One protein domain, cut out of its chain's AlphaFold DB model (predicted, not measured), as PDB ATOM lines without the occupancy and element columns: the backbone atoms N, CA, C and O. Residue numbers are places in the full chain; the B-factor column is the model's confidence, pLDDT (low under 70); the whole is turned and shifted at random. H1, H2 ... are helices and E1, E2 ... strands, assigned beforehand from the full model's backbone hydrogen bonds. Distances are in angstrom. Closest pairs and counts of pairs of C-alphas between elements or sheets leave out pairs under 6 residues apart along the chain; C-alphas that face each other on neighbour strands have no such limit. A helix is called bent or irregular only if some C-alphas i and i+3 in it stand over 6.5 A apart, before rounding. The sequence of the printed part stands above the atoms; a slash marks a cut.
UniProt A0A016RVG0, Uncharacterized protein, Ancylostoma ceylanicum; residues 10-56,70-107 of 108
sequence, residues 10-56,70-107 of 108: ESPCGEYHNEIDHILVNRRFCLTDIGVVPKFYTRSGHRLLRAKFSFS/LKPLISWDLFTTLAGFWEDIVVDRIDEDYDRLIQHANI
ATOM      1  N   GLU A  10      17.971 -39.167  39.985       87.44
ATOM      2  CA  GLU A  10      16.976 -39.873  40.785       87.44
ATOM      3  C   GLU A  10      15.595 -39.313  40.424       87.44
ATOM      4  O   GLU A  10      15.400 -38.093  40.360       87.44
ATOM      5  N   SER A  11      14.631 -40.195  40.159       87.94
ATOM      6  CA  SER A  11      13.265 -39.767  39.866       87.94
ATOM      7  C   SER A  11      12.621 -39.078  41.074       87.94
ATOM      8  O   SER A  11      13.000 -39.345  42.213       87.94
ATOM      9  N   PRO A  12      11.578 -38.248  40.878       84.50
ATOM     10  CA  PRO A  12      10.863 -37.623  41.993       84.50
ATOM     11  C   PRO A  12      10.285 -38.624  43.008       84.50
ATOM     12  O   PRO A  12      10.125 -38.286  44.176       84.50
ATOM     13  N   CYS A  13       9.978 -39.851  42.570       84.25
ATOM     14  CA  CYS A  13       9.519 -40.946  43.428       84.25
ATOM     15  C   CYS A  13      10.657 -41.763  44.070       84.25
ATOM     16  O   CYS A  13      10.374 -42.647  44.872       84.25
ATOM     17  N   GLY A  14      11.923 -41.509  43.722       83.75
ATOM     18  CA  GLY A  14      13.087 -42.257  44.214       83.75
ATOM     19  C   GLY A  14      13.245 -43.674  43.644       83.75
ATOM     20  O   GLY A  14      14.178 -44.386  44.006       83.75
ATOM     21  N   GLU A  15      12.347 -44.111  42.758       85.81
ATOM     22  CA  GLU A  15      12.328 -45.487  42.240       85.81
ATOM     23  C   GLU A  15      13.313 -45.716  41.087       85.81
ATOM     24  O   GLU A  15      13.833 -46.821  40.924       85.81
ATOM     25  N   TYR A  16      13.591 -44.681  40.288       86.31
ATOM     26  CA  TYR A  16      14.423 -44.795  39.093       86.31
ATOM     27  C   TYR A  16      15.712 -44.004  39.230       86.31
ATOM     28  O   TYR A  16      15.720 -42.862  39.686       86.31
ATOM     29  N   HIS A  17      16.793 -44.613  38.749       87.94
ATOM     30  CA  HIS A  17      18.126 -44.040  38.753       87.94
ATOM     31  C   HIS A  17      18.731 -44.136  37.354       87.94
ATOM     32  O   HIS A  17      18.910 -45.241  36.843       87.94
ATOM     33  N   ASN A  18      19.065 -42.997  36.745       87.31
ATOM     34  CA  ASN A  18      19.564 -42.940  35.369       87.31
ATOM     35  C   ASN A  18      20.953 -42.284  35.280       87.31
ATOM     36  O   ASN A  18      21.289 -41.376  36.044       87.31
ATOM     37  N   GLU A  19      21.765 -42.741  34.326       89.75
ATOM     38  CA  GLU A  19      23.057 -42.152  33.950       89.75
ATOM     39  C   GLU A  19      22.838 -41.274  32.705       89.75
ATOM     40  O   GLU A  19      22.915 -41.773  31.589       89.75
ATOM     41  N   ILE A  20      22.457 -40.003  32.899       87.38
ATOM     42  CA  ILE A  20      22.089 -39.084  31.795       87.38
ATOM     43  C   ILE A  20      23.086 -37.945  31.555       87.38
ATOM     44  O   ILE A  20      23.099 -37.361  30.475       87.38
ATOM     45  N   ASP A  21      23.929 -37.638  32.536       86.31
ATOM     46  CA  ASP A  21      24.929 -36.579  32.445       86.31
ATOM     47  C   ASP A  21      26.283 -37.160  32.001       86.31
ATOM     48  O   ASP A  21      26.805 -38.111  32.581       86.31
ATOM     49  N   HIS A  22      26.883 -36.600  30.950       86.31
ATOM     50  CA  HIS A  22      28.140 -37.110  30.401       86.31
ATOM     51  C   HIS A  22      29.125 -35.981  30.097       86.31
ATOM     52  O   HIS A  22      28.760 -34.937  29.561       86.31
ATOM     53  N   ILE A  23      30.406 -36.225  30.384       85.25
ATOM     54  CA  ILE A  23      31.518 -35.331  30.034       85.25
ATOM     55  C   ILE A  23      32.275 -35.952  28.860       85.25
ATOM     56  O   ILE A  23      32.837 -37.041  28.982       85.25
ATOM     57  N   LEU A  24      32.316 -35.256  27.721       87.94
ATOM     58  CA  LEU A  24      33.022 -35.706  26.522       87.94
ATOM     59  C   LEU A  24      34.360 -34.975  26.378       87.94
ATOM     60  O   LEU A  24      34.433 -33.755  26.515       87.94
ATOM     61  N   VAL A  25      35.422 -35.717  26.052       82.75
ATOM     62  CA  VAL A  25      36.765 -35.163  25.833       82.75
ATOM     63  C   VAL A  25      37.373 -35.660  24.526       82.75
ATOM     64  O   VAL A  25      37.205 -36.818  24.156       82.75
ATOM     65  N   ASN A  26      38.115 -34.792  23.825       84.12
ATOM     66  CA  ASN A  26      38.760 -35.155  22.555       84.12
ATOM     67  C   ASN A  26      40.190 -35.709  22.713       84.12
ATOM     68  O   ASN A  26      40.752 -36.223  21.748       84.12
ATOM     69  N   ARG A  27      40.800 -35.600  23.905       79.38
ATOM     70  CA  ARG A  27      42.161 -36.090  24.173       79.38
ATOM     71  C   ARG A  27      42.129 -37.238  25.163       79.38
ATOM     72  O   ARG A  27      41.575 -37.119  26.250       79.38
ATOM     73  N   ARG A  28      42.825 -38.320  24.819       67.56
ATOM     74  CA  ARG A  28      42.763 -39.606  25.528       67.56
ATOM     75  C   ARG A  28      43.272 -39.601  26.984       67.56
ATOM     76  O   ARG A  28      43.085 -40.591  27.669       67.56
ATOM     77  N   PHE A  29      43.856 -38.518  27.494       75.75
ATOM     78  CA  PHE A  29      44.414 -38.469  28.858       75.75
ATOM     79  C   PHE A  29      44.233 -37.112  29.546       75.75
ATOM     80  O   PHE A  29      44.966 -36.789  30.472       75.75
ATOM     81  N   CYS A  30      43.299 -36.281  29.074       81.69
ATOM     82  CA  CYS A  30      43.065 -34.972  29.685       81.69
ATOM     83  C   CYS A  30      42.068 -35.010  30.844       81.69
ATOM     84  O   CYS A  30      41.833 -33.964  31.433       81.69
ATOM     85  N   LEU A  31      41.463 -36.163  31.141       83.88
ATOM     86  CA  LEU A  31      40.449 -36.323  32.177       83.88
ATOM     87  C   LEU A  31      40.923 -37.345  33.215       83.88
ATOM     88  O   LEU A  31      41.291 -38.465  32.864       83.88
ATOM     89  N   THR A  32      40.916 -36.948  34.480       83.44
ATOM     90  CA  THR A  32      41.297 -37.751  35.652       83.44
ATOM     91  C   THR A  32      40.298 -37.509  36.783       83.44
ATOM     92  O   THR A  32      39.460 -36.619  36.657       83.44
ATOM     93  N   ASP A  33      40.358 -38.292  37.866       84.88
ATOM     94  CA  ASP A  33      39.493 -38.126  39.051       84.88
ATOM     95  C   ASP A  33      37.995 -37.961  38.706       84.88
ATOM     96  O   ASP A  33      37.345 -36.987  39.080       84.88
ATOM     97  N   ILE A  34      37.468 -38.899  37.913       83.88
ATOM     98  CA  ILE A  34      36.064 -38.898  37.486       83.88
ATOM     99  C   ILE A  34      35.236 -39.633  38.532       83.88
ATOM    100  O   ILE A  34      35.480 -40.812  38.804       83.88
ATOM    101  N   GLY A  35      34.220 -38.973  39.070       85.81
ATOM    102  CA  GLY A  35      33.303 -39.590  40.013       85.81
ATOM    103  C   GLY A  35      32.007 -38.815  40.158       85.81
ATOM    104  O   GLY A  35      31.927 -37.632  39.838       85.81
ATOM    105  N   VAL A  36      30.986 -39.493  40.666       83.00
ATOM    106  CA  VAL A  36      29.768 -38.832  41.123       83.00
ATOM    107  C   VAL A  36      29.985 -38.433  42.575       83.00
ATOM    108  O   VAL A  36      30.366 -39.261  43.406       83.00
ATOM    109  N   VAL A  37      29.774 -37.160  42.879       81.19
ATOM    110  CA  VAL A  37      29.856 -36.650  44.246       81.19
ATOM    111  C   VAL A  37      28.714 -37.279  45.059       81.19
ATOM    112  O   VAL A  37      27.573 -37.311  44.582       81.19
ATOM    113  N   PRO A  38      28.990 -37.806  46.268       71.56
ATOM    114  CA  PRO A  38      27.961 -38.319  47.167       71.56
ATOM    115  C   PRO A  38      26.840 -37.306  47.420       71.56
ATOM    116  O   PRO A  38      27.027 -36.102  47.258       71.56
ATOM    117  N   LYS A  39      25.664 -37.814  47.813       66.56
ATOM    118  CA  LYS A  39      24.414 -37.047  47.891       66.56
ATOM    119  C   LYS A  39      24.613 -35.756  48.691       66.56
ATOM    120  O   LYS A  39      24.958 -35.777  49.869       66.56
ATOM    121  N   PHE A  40      24.374 -34.656  48.000       66.69
ATOM    122  CA  PHE A  40      24.512 -33.289  48.459       66.69
ATOM    123  C   PHE A  40      23.161 -32.612  48.243       66.69
ATOM    124  O   PHE A  40      22.466 -32.952  47.280       66.69
ATOM    125  N   TYR A  41      22.721 -31.741  49.148       61.56
ATOM    126  CA  TYR A  41      21.325 -31.307  49.170       61.56
ATOM    127  C   TYR A  41      21.097 -30.125  48.220       61.56
ATOM    128  O   TYR A  41      20.722 -29.031  48.621       61.56
ATOM    129  N   THR A  42      21.247 -30.362  46.917       62.97
ATOM    130  CA  THR A  42      21.002 -29.352  45.871       62.97
ATOM    131  C   THR A  42      19.511 -29.105  45.605       62.97
ATOM    132  O   THR A  42      19.170 -28.336  44.710       62.97
ATOM    133  N   ARG A  43      18.601 -29.803  46.314       67.56
ATOM    134  CA  ARG A  43      17.154 -29.888  45.997       67.56
ATOM    135  C   ARG A  43      16.847 -30.331  44.556       67.56
ATOM    136  O   ARG A  43      15.692 -30.289  44.141       67.56
ATOM    137  N   SER A  44      17.853 -30.793  43.820       70.69
ATOM    138  CA  SER A  44      17.733 -31.366  42.488       70.69
ATOM    139  C   SER A  44      17.690 -32.887  42.599       70.69
ATOM    140  O   SER A  44      18.375 -33.473  43.436       70.69
ATOM    141  N   GLY A  45      16.928 -33.546  41.722       80.44
ATOM    142  CA  GLY A  45      17.039 -34.996  41.526       80.44
ATOM    143  C   GLY A  45      18.404 -35.409  40.959       80.44
ATOM    144  O   GLY A  45      18.678 -36.599  40.844       80.44
ATOM    145  N   HIS A  46      19.265 -34.444  40.602       84.75
ATOM    146  CA  HIS A  46      20.586 -34.702  40.049       84.75
ATOM    147  C   HIS A  46      21.711 -34.755  41.095       84.75
ATOM    148  O   HIS A  46      21.746 -33.978  42.051       84.75
ATOM    149  N   ARG A  47      22.694 -35.627  40.852       83.69
ATOM    150  CA  ARG A  47      23.976 -35.699  41.562       83.69
ATOM    151  C   ARG A  47      25.062 -34.981  40.770       83.69
ATOM    152  O   ARG A  47      25.078 -35.025  39.544       83.69
ATOM    153  N   LEU A  48      25.999 -34.359  41.479       84.06
ATOM    154  CA  LEU A  48      27.104 -33.634  40.856       84.06
ATOM    155  C   LEU A  48      28.155 -34.596  40.293       84.06
ATOM    156  O   LEU A  48      28.506 -35.592  40.928       84.06
ATOM    157  N   LEU A  49      28.705 -34.253  39.130       85.62
ATOM    158  CA  LEU A  49      29.879 -34.906  38.559       85.62
ATOM    159  C   LEU A  49      31.151 -34.147  38.934       85.62
ATOM    160  O   LEU A  49      31.254 -32.941  38.713       85.62
ATOM    161  N   ARG A  50      32.147 -34.873  39.437       85.19
ATOM    162  CA  ARG A  50      33.513 -34.391  39.623       85.19
ATOM    163  C   ARG A  50      34.393 -34.969  38.528       85.19
ATOM    164  O   ARG A  50      34.350 -36.168  38.263       85.19
ATOM    165  N   ALA A  51      35.191 -34.111  37.907       86.88
ATOM    166  CA  ALA A  51      36.260 -34.525  37.020       86.88
ATOM    167  C   ALA A  51      37.392 -33.500  37.055       86.88
ATOM    168  O   ALA A  51      37.157 -32.291  37.109       86.88
ATOM    169  N   LYS A  52      38.629 -33.980  36.989       86.69
ATOM    170  CA  LYS A  52      39.831 -33.152  36.947       86.69
ATOM    171  C   LYS A  52      40.414 -33.143  35.544       86.69
ATOM    172  O   LYS A  52      40.792 -34.189  35.010       86.69
ATOM    173  N   PHE A  53      40.539 -31.950  34.972       85.06
ATOM    174  CA  PHE A  53      41.127 -31.763  33.652       85.06
ATOM    175  C   PHE A  53      42.619 -31.432  33.743       85.06
ATOM    176  O   PHE A  53      43.024 -30.558  34.505       85.06
ATOM    177  N   SER A  54      43.440 -32.100  32.935       82.56
ATOM    178  CA  SER A  54      44.872 -31.816  32.810       82.56
ATOM    179  C   SER A  54      45.212 -31.411  31.379       82.56
ATOM    180  O   SER A  54      45.149 -32.227  30.453       82.56
ATOM    181  N   PHE A  55      45.616 -30.155  31.199       75.00
ATOM    182  CA  PHE A  55      46.057 -29.620  29.915       75.00
ATOM    183  C   PHE A  55      47.565 -29.366  29.938       75.00
ATOM    184  O   PHE A  55      48.110 -28.810  30.887       75.00
ATOM    185  N   SER A  56      48.269 -29.787  28.885       68.50
ATOM    186  CA  SER A  56      49.677 -29.433  28.710       68.50
ATOM    187  C   SER A  56      49.787 -28.067  28.028       68.50
ATOM    188  O   SER A  56      49.282 -27.901  26.913       68.50
ATOM    189  N   LEU A  70      28.747 -13.118  20.067       41.19
ATOM    190  CA  LEU A  70      27.389 -13.507  20.348       41.19
ATOM    191  C   LEU A  70      26.829 -12.196  20.851       41.19
ATOM    192  O   LEU A  70      26.980 -11.864  22.022       41.19
ATOM    193  N   LYS A  71      26.297 -11.383  19.931       52.81
ATOM    194  CA  LYS A  71      25.415 -10.287  20.319       52.81
ATOM    195  C   LYS A  71      24.417 -10.935  21.274       52.81
ATOM    196  O   LYS A  71      23.742 -11.865  20.823       52.81
ATOM    197  N   PRO A  72      24.382 -10.565  22.565       44.34
ATOM    198  CA  PRO A  72      23.513 -11.245  23.498       44.34
ATOM    199  C   PRO A  72      22.092 -11.006  23.005       44.34
ATOM    200  O   PRO A  72      21.568  -9.902  23.100       44.34
ATOM    201  N   LEU A  73      21.461 -12.039  22.452       49.56
ATOM    202  CA  LEU A  73      20.017 -12.070  22.228       49.56
ATOM    203  C   LEU A  73      19.303 -12.364  23.562       49.56
ATOM    204  O   LEU A  73      18.287 -13.043  23.614       49.56
ATOM    205  N   ILE A  74      19.900 -11.927  24.665       60.03
ATOM    206  CA  ILE A  74      19.389 -12.051  26.015       60.03
ATOM    207  C   ILE A  74      19.409 -10.620  26.520       60.03
ATOM    208  O   ILE A  74      20.471 -10.052  26.773       60.03
ATOM    209  N   SER A  75      18.222 -10.015  26.523       76.19
ATOM    210  CA  SER A  75      18.009  -8.655  27.005       76.19
ATOM    211  C   SER A  75      18.593  -8.509  28.408       76.19
ATOM    212  O   SER A  75      18.385  -9.383  29.250       76.19
ATOM    213  N   TRP A  76      19.287  -7.401  28.670       71.69
ATOM    214  CA  TRP A  76      19.776  -7.066  30.011       71.69
ATOM    215  C   TRP A  76      18.635  -7.063  31.042       71.69
ATOM    216  O   TRP A  76      18.835  -7.507  32.166       71.69
ATOM    217  N   ASP A  77      17.415  -6.705  30.620       71.75
ATOM    218  CA  ASP A  77      16.201  -6.780  31.446       71.75
ATOM    219  C   ASP A  77      15.807  -8.210  31.841       71.75
ATOM    220  O   ASP A  77      15.287  -8.445  32.932       71.75
ATOM    221  N   LEU A  78      16.053  -9.194  30.969       72.06
ATOM    222  CA  LEU A  78      15.824 -10.595  31.322       72.06
ATOM    223  C   LEU A  78      16.838 -11.030  32.386       72.06
ATOM    224  O   LEU A  78      16.496 -11.780  33.294       72.06
ATOM    225  N   PHE A  79      18.068 -10.524  32.298       66.25
ATOM    226  CA  PHE A  79      19.126 -10.812  33.259       66.25
ATOM    227  C   PHE A  79      18.844 -10.182  34.629       66.25
ATOM    228  O   PHE A  79      18.994 -10.854  35.643       66.25
ATOM    229  N   THR A  80      18.372  -8.933  34.673       71.94
ATOM    230  CA  THR A  80      17.998  -8.258  35.928       71.94
ATOM    231  C   THR A  80      16.762  -8.883  36.574       71.94
ATOM    232  O   THR A  80      16.743  -9.068  37.788       71.94
ATOM    233  N   THR A  81      15.771  -9.294  35.776       75.75
ATOM    234  CA  THR A  81      14.587 -10.016  36.275       75.75
ATOM    235  C   THR A  81      14.969 -11.378  36.862       75.75
ATOM    236  O   THR A  81      14.485 -11.753  37.929       75.75
ATOM    237  N   LEU A  82      15.869 -12.114  36.200       69.38
ATOM    238  CA  LEU A  82      16.376 -13.389  36.709       69.38
ATOM    239  C   LEU A  82      17.251 -13.206  37.955       69.38
ATOM    240  O   LEU A  82      17.149 -14.013  38.870       69.38
ATOM    241  N   ALA A  83      18.069 -12.153  38.021       65.56
ATOM    242  CA  ALA A  83      18.892 -11.851  39.192       65.56
ATOM    243  C   ALA A  83      18.035 -11.532  40.429       65.56
ATOM    244  O   ALA A  83      18.298 -12.074  41.497       65.56
ATOM    245  N   GLY A  84      16.961 -10.749  40.269       66.38
ATOM    246  CA  GLY A  84      16.008 -10.488  41.356       66.38
ATOM    247  C   GLY A  84      15.254 -11.742  41.816       66.38
ATOM    248  O   GLY A  84      14.987 -11.900  42.999       66.38
ATOM    249  N   PHE A  85      14.963 -12.677  40.902       62.50
ATOM    250  CA  PHE A  85      14.393 -13.985  41.254       62.50
ATOM    251  C   PHE A  85      15.394 -14.890  41.992       62.50
ATOM    252  O   PHE A  85      14.996 -15.706  42.819       62.50
ATOM    253  N   TRP A  86      16.689 -14.752  41.699       55.50
ATOM    254  CA  TRP A  86      17.763 -15.502  42.352       55.50
ATOM    255  C   TRP A  86      18.032 -15.044  43.791       55.50
ATOM    256  O   TRP A  86      18.327 -15.896  44.622       55.50
ATOM    257  N   GLU A  87      17.880 -13.755  44.115       54.16
ATOM    258  CA  GLU A  87      18.039 -13.262  45.499       54.16
ATOM    259  C   GLU A  87      16.996 -13.854  46.473       54.16
ATOM    260  O   GLU A  87      17.310 -14.074  47.639       54.16
ATOM    261  N   ASP A  88      15.798 -14.214  45.994       53.75
ATOM    262  CA  ASP A  88      14.752 -14.871  46.802       53.75
ATOM    263  C   ASP A  88      14.940 -16.402  46.936       53.75
ATOM    264  O   ASP A  88      14.324 -17.051  47.792       53.75
ATOM    265  N   ILE A  89      15.798 -17.021  46.114       54.12
ATOM    266  CA  ILE A  89      16.083 -18.464  46.151       54.12
ATOM    267  C   ILE A  89      17.362 -18.694  46.949       54.12
ATOM    268  O   ILE A  89      18.423 -18.870  46.369       54.12
ATOM    269  N   VAL A  90      17.236 -18.713  48.283       53.75
ATOM    270  CA  VAL A  90      18.188 -19.258  49.284       53.75
ATOM    271  C   VAL A  90      19.607 -19.517  48.732       53.75
ATOM    272  O   VAL A  90      20.024 -20.670  48.582       53.75
ATOM    273  N   VAL A  91      20.335 -18.443  48.420       49.78
ATOM    274  CA  VAL A  91      21.720 -18.491  47.911       49.78
ATOM    275  C   VAL A  91      22.666 -19.047  48.982       49.78
ATOM    276  O   VAL A  91      23.524 -19.874  48.676       49.78
ATOM    277  N   ASP A  92      22.385 -18.748  50.256       51.78
ATOM    278  CA  ASP A  92      23.157 -19.208  51.421       51.78
ATOM    279  C   ASP A  92      23.341 -20.734  51.479       51.78
ATOM    280  O   ASP A  92      24.361 -21.233  51.951       51.78
ATOM    281  N   ARG A  93      22.370 -21.511  50.972       54.06
ATOM    282  CA  ARG A  93      22.439 -22.979  51.021       54.06
ATOM    283  C   ARG A  93      23.311 -23.590  49.940       54.06
ATOM    284  O   ARG A  93      23.715 -24.730  50.115       54.06
ATOM    285  N   ILE A  94      23.536 -22.912  48.816       53.78
ATOM    286  CA  ILE A  94      24.422 -23.427  47.766       53.78
ATOM    287  C   ILE A  94      25.864 -23.129  48.152       53.78
ATOM    288  O   ILE A  94      26.705 -24.007  47.988       53.78
ATOM    289  N   ASP A  95      26.124 -21.950  48.715       58.78
ATOM    290  CA  ASP A  95      27.469 -21.510  49.081       58.78
ATOM    291  C   ASP A  95      28.067 -22.345  50.222       58.78
ATOM    292  O   ASP A  95      29.175 -22.850  50.070       58.78
ATOM    293  N   GLU A  96      27.328 -22.615  51.309       61.78
ATOM    294  CA  GLU A  96      27.816 -23.488  52.399       61.78
ATOM    295  C   GLU A  96      28.176 -24.890  51.907       61.78
ATOM    296  O   GLU A  96      29.187 -25.493  52.274       61.78
ATOM    297  N   ASP A  97      27.303 -25.439  51.080       58.50
ATOM    298  CA  ASP A  97      27.438 -26.779  50.561       58.50
ATOM    299  C   ASP A  97      28.635 -26.765  49.574       58.50
ATOM    300  O   ASP A  97      29.528 -27.617  49.656       58.50
ATOM    301  N   TYR A  98      28.745 -25.763  48.691       62.47
ATOM    302  CA  TYR A  98      29.873 -25.572  47.769       62.47
ATOM    303  C   TYR A  98      31.209 -25.409  48.509       62.47
ATOM    304  O   TYR A  98      32.204 -26.029  48.129       62.47
ATOM    305  N   ASP A  99      31.227 -24.689  49.626       65.56
ATOM    306  CA  ASP A  99      32.387 -24.572  50.506       65.56
ATOM    307  C   ASP A  99      32.774 -25.925  51.120       65.56
ATOM    308  O   ASP A  99      33.959 -26.271  51.167       65.56
ATOM    309  N   ARG A 100      31.803 -26.764  51.509       66.31
ATOM    310  CA  ARG A 100      32.070 -28.152  51.942       66.31
ATOM    311  C   ARG A 100      32.639 -29.000  50.808       66.31
ATOM    312  O   ARG A 100      33.537 -29.810  51.047       66.31
ATOM    313  N   LEU A 101      32.165 -28.819  49.575       64.75
ATOM    314  CA  LEU A 101      32.725 -29.485  48.396       64.75
ATOM    315  C   LEU A 101      34.194 -29.081  48.185       64.75
ATOM    316  O   LEU A 101      35.035 -29.954  47.965       64.75
ATOM    317  N   ILE A 102      34.512 -27.788  48.303       64.50
ATOM    318  CA  ILE A 102      35.883 -27.264  48.207       64.50
ATOM    319  C   ILE A 102      36.767 -27.843  49.320       64.50
ATOM    320  O   ILE A 102      37.887 -28.282  49.049       64.50
ATOM    321  N   GLN A 103      36.274 -27.903  50.560       64.44
ATOM    322  CA  GLN A 103      37.005 -28.494  51.686       64.44
ATOM    323  C   GLN A 103      37.309 -29.982  51.459       64.44
ATOM    324  O   GLN A 103      38.445 -30.413  51.647       64.44
ATOM    325  N   HIS A 104      36.332 -30.765  50.995       59.44
ATOM    326  CA  HIS A 104      36.537 -32.181  50.674       59.44
ATOM    327  C   HIS A 104      37.448 -32.404  49.456       59.44
ATOM    328  O   HIS A 104      38.133 -33.423  49.394       59.44
ATOM    329  N   ALA A 105      37.477 -31.475  48.500       58.75
ATOM    330  CA  ALA A 105      38.350 -31.545  47.329       58.75
ATOM    331  C   ALA A 105      39.820 -31.185  47.631       58.75
ATOM    332  O   ALA A 105      40.698 -31.595  46.877       58.75
ATOM    333  N   ASN A 106      40.097 -30.454  48.720       51.16
ATOM    334  CA  ASN A 106      41.444 -30.002  49.104       51.16
ATOM    335  C   ASN A 106      42.160 -30.899  50.138       51.16
ATOM    336  O   ASN A 106      43.306 -30.618  50.483       51.16
ATOM    337  N   ILE A 107      41.514 -31.956  50.646       44.84
ATOM    338  CA  ILE A 107      42.053 -32.825  51.718       44.84
ATOM    339  C   ILE A 107      42.419 -34.243  51.209       44.84
ATOM    340  O   ILE A 107      42.742 -35.123  52.005       44.84
TER     341      ILE A 107
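What this domain is: This is residues 10 to 56 and 70 to 107 of the 108 residues of an uncharacterized protein of Ancylostoma ceylanicum (UniProt A0A016RVG0). A loose, open arrangement in which a two-stranded hairpin, E1 and E2, lies between a long stretch with no named element, residues 10 to 30, and the helix H2, while the helix H1 is held well away from the hairpin. H1 and H2 make an L, with residues 88 to 91 at its corner, and residues 70 to 92, of which 76 to 87 belong to H1, stick out as a free arm. The printed part has 85 residues, with two named strands followed by two named helices, in the order E1, E2, H1, H2; the two strands make one antiparallel sheet of order E1 - E2. The class is mixed, helices and strands, though under half of the printed residues are in named elements. The whole is loose, with a radius of gyration of the C-alphas of 17.2 A, and the C-alphas span 42 by 38 by 30 A.

Where its parts are: The printed part begins at Glu 10, whose C-alpha is at (16.976, -39.873, 40.785), and residues 10 to 30 hold no named element. E1 is the strand of residues 31 to 36, from Leu 31 with its C-alpha at (40.449, -36.323, 32.177) to Val 36 at (29.768, -38.832, 41.123), 14.2 A from first to last C-alpha. Residues 37 to 48 again hold no named element. E2 is the strand of residues 49 to 53, Leu 49 to Phe 53, 12.7 A long by the same measure. After Ser 56 comes the cut, and printing resumes at Leu 70. H1 is the helix of residues 76 to 87, Trp 76 to Glu 87, 16.8 A from first to last C-alpha. H2 is the helix of residues 92 to 105, the longest helix with 14 residues and 20.0 A, ending at Ala 105 with its C-alpha at (38.350, -31.545, 47.329).

How they stand to each other: E1 and E2 form a hairpin of antiparallel neighbour strands, with an angle of 169 degrees between their directions. The C-alphas of Leu 31 and Phe 53 face each other at 4.8 A, and those of Val 36 and Leu 49 at 4.7 A. Across the pair, N 32 and O 52 are within hydrogen-bond range at 2.8 A, and so are N 35 and O 50 at 2.9 A. E1 and H2 are apart, with no C-alpha of the one within 8 A of the other. By the same test E2 and H2 are apart, and E1 and H1 are apart. H1 and H2 are apart too, though a tight link of 4 residues joins them. H1 stands free, as do the other residues of 70 to 92. Neither helix is bent. In H1 every O i to N i+4 pair is within hydrogen-bond range; in H2 9 of 10 are.

The domain as a whole: The C-alphas of Cys 13 and Ser 56 are the two farthest apart, at 44.3 A, and those of Glu 10 and Ile 107, the first and last printed, are 28.2 A apart. Without residues 70 to 92 the body has 62 residues and spans 43 by 27 by 15 A, with a radius of gyration of 14.1 A. Residues 57 to 69 are not printed, and C-alphas 56 and 70 are 28.6 A apart across the cut. Of the links that are printed whole, E1 to E2 is long, with 12 residues, and H1 to H2 is tight. The mean pLDDT of the printed part is 71.7, and 39 residues are under 70: residue 28, residues 39 to 43, residue 56, residues 70 to 74, residue 79 and residues 82 to 107.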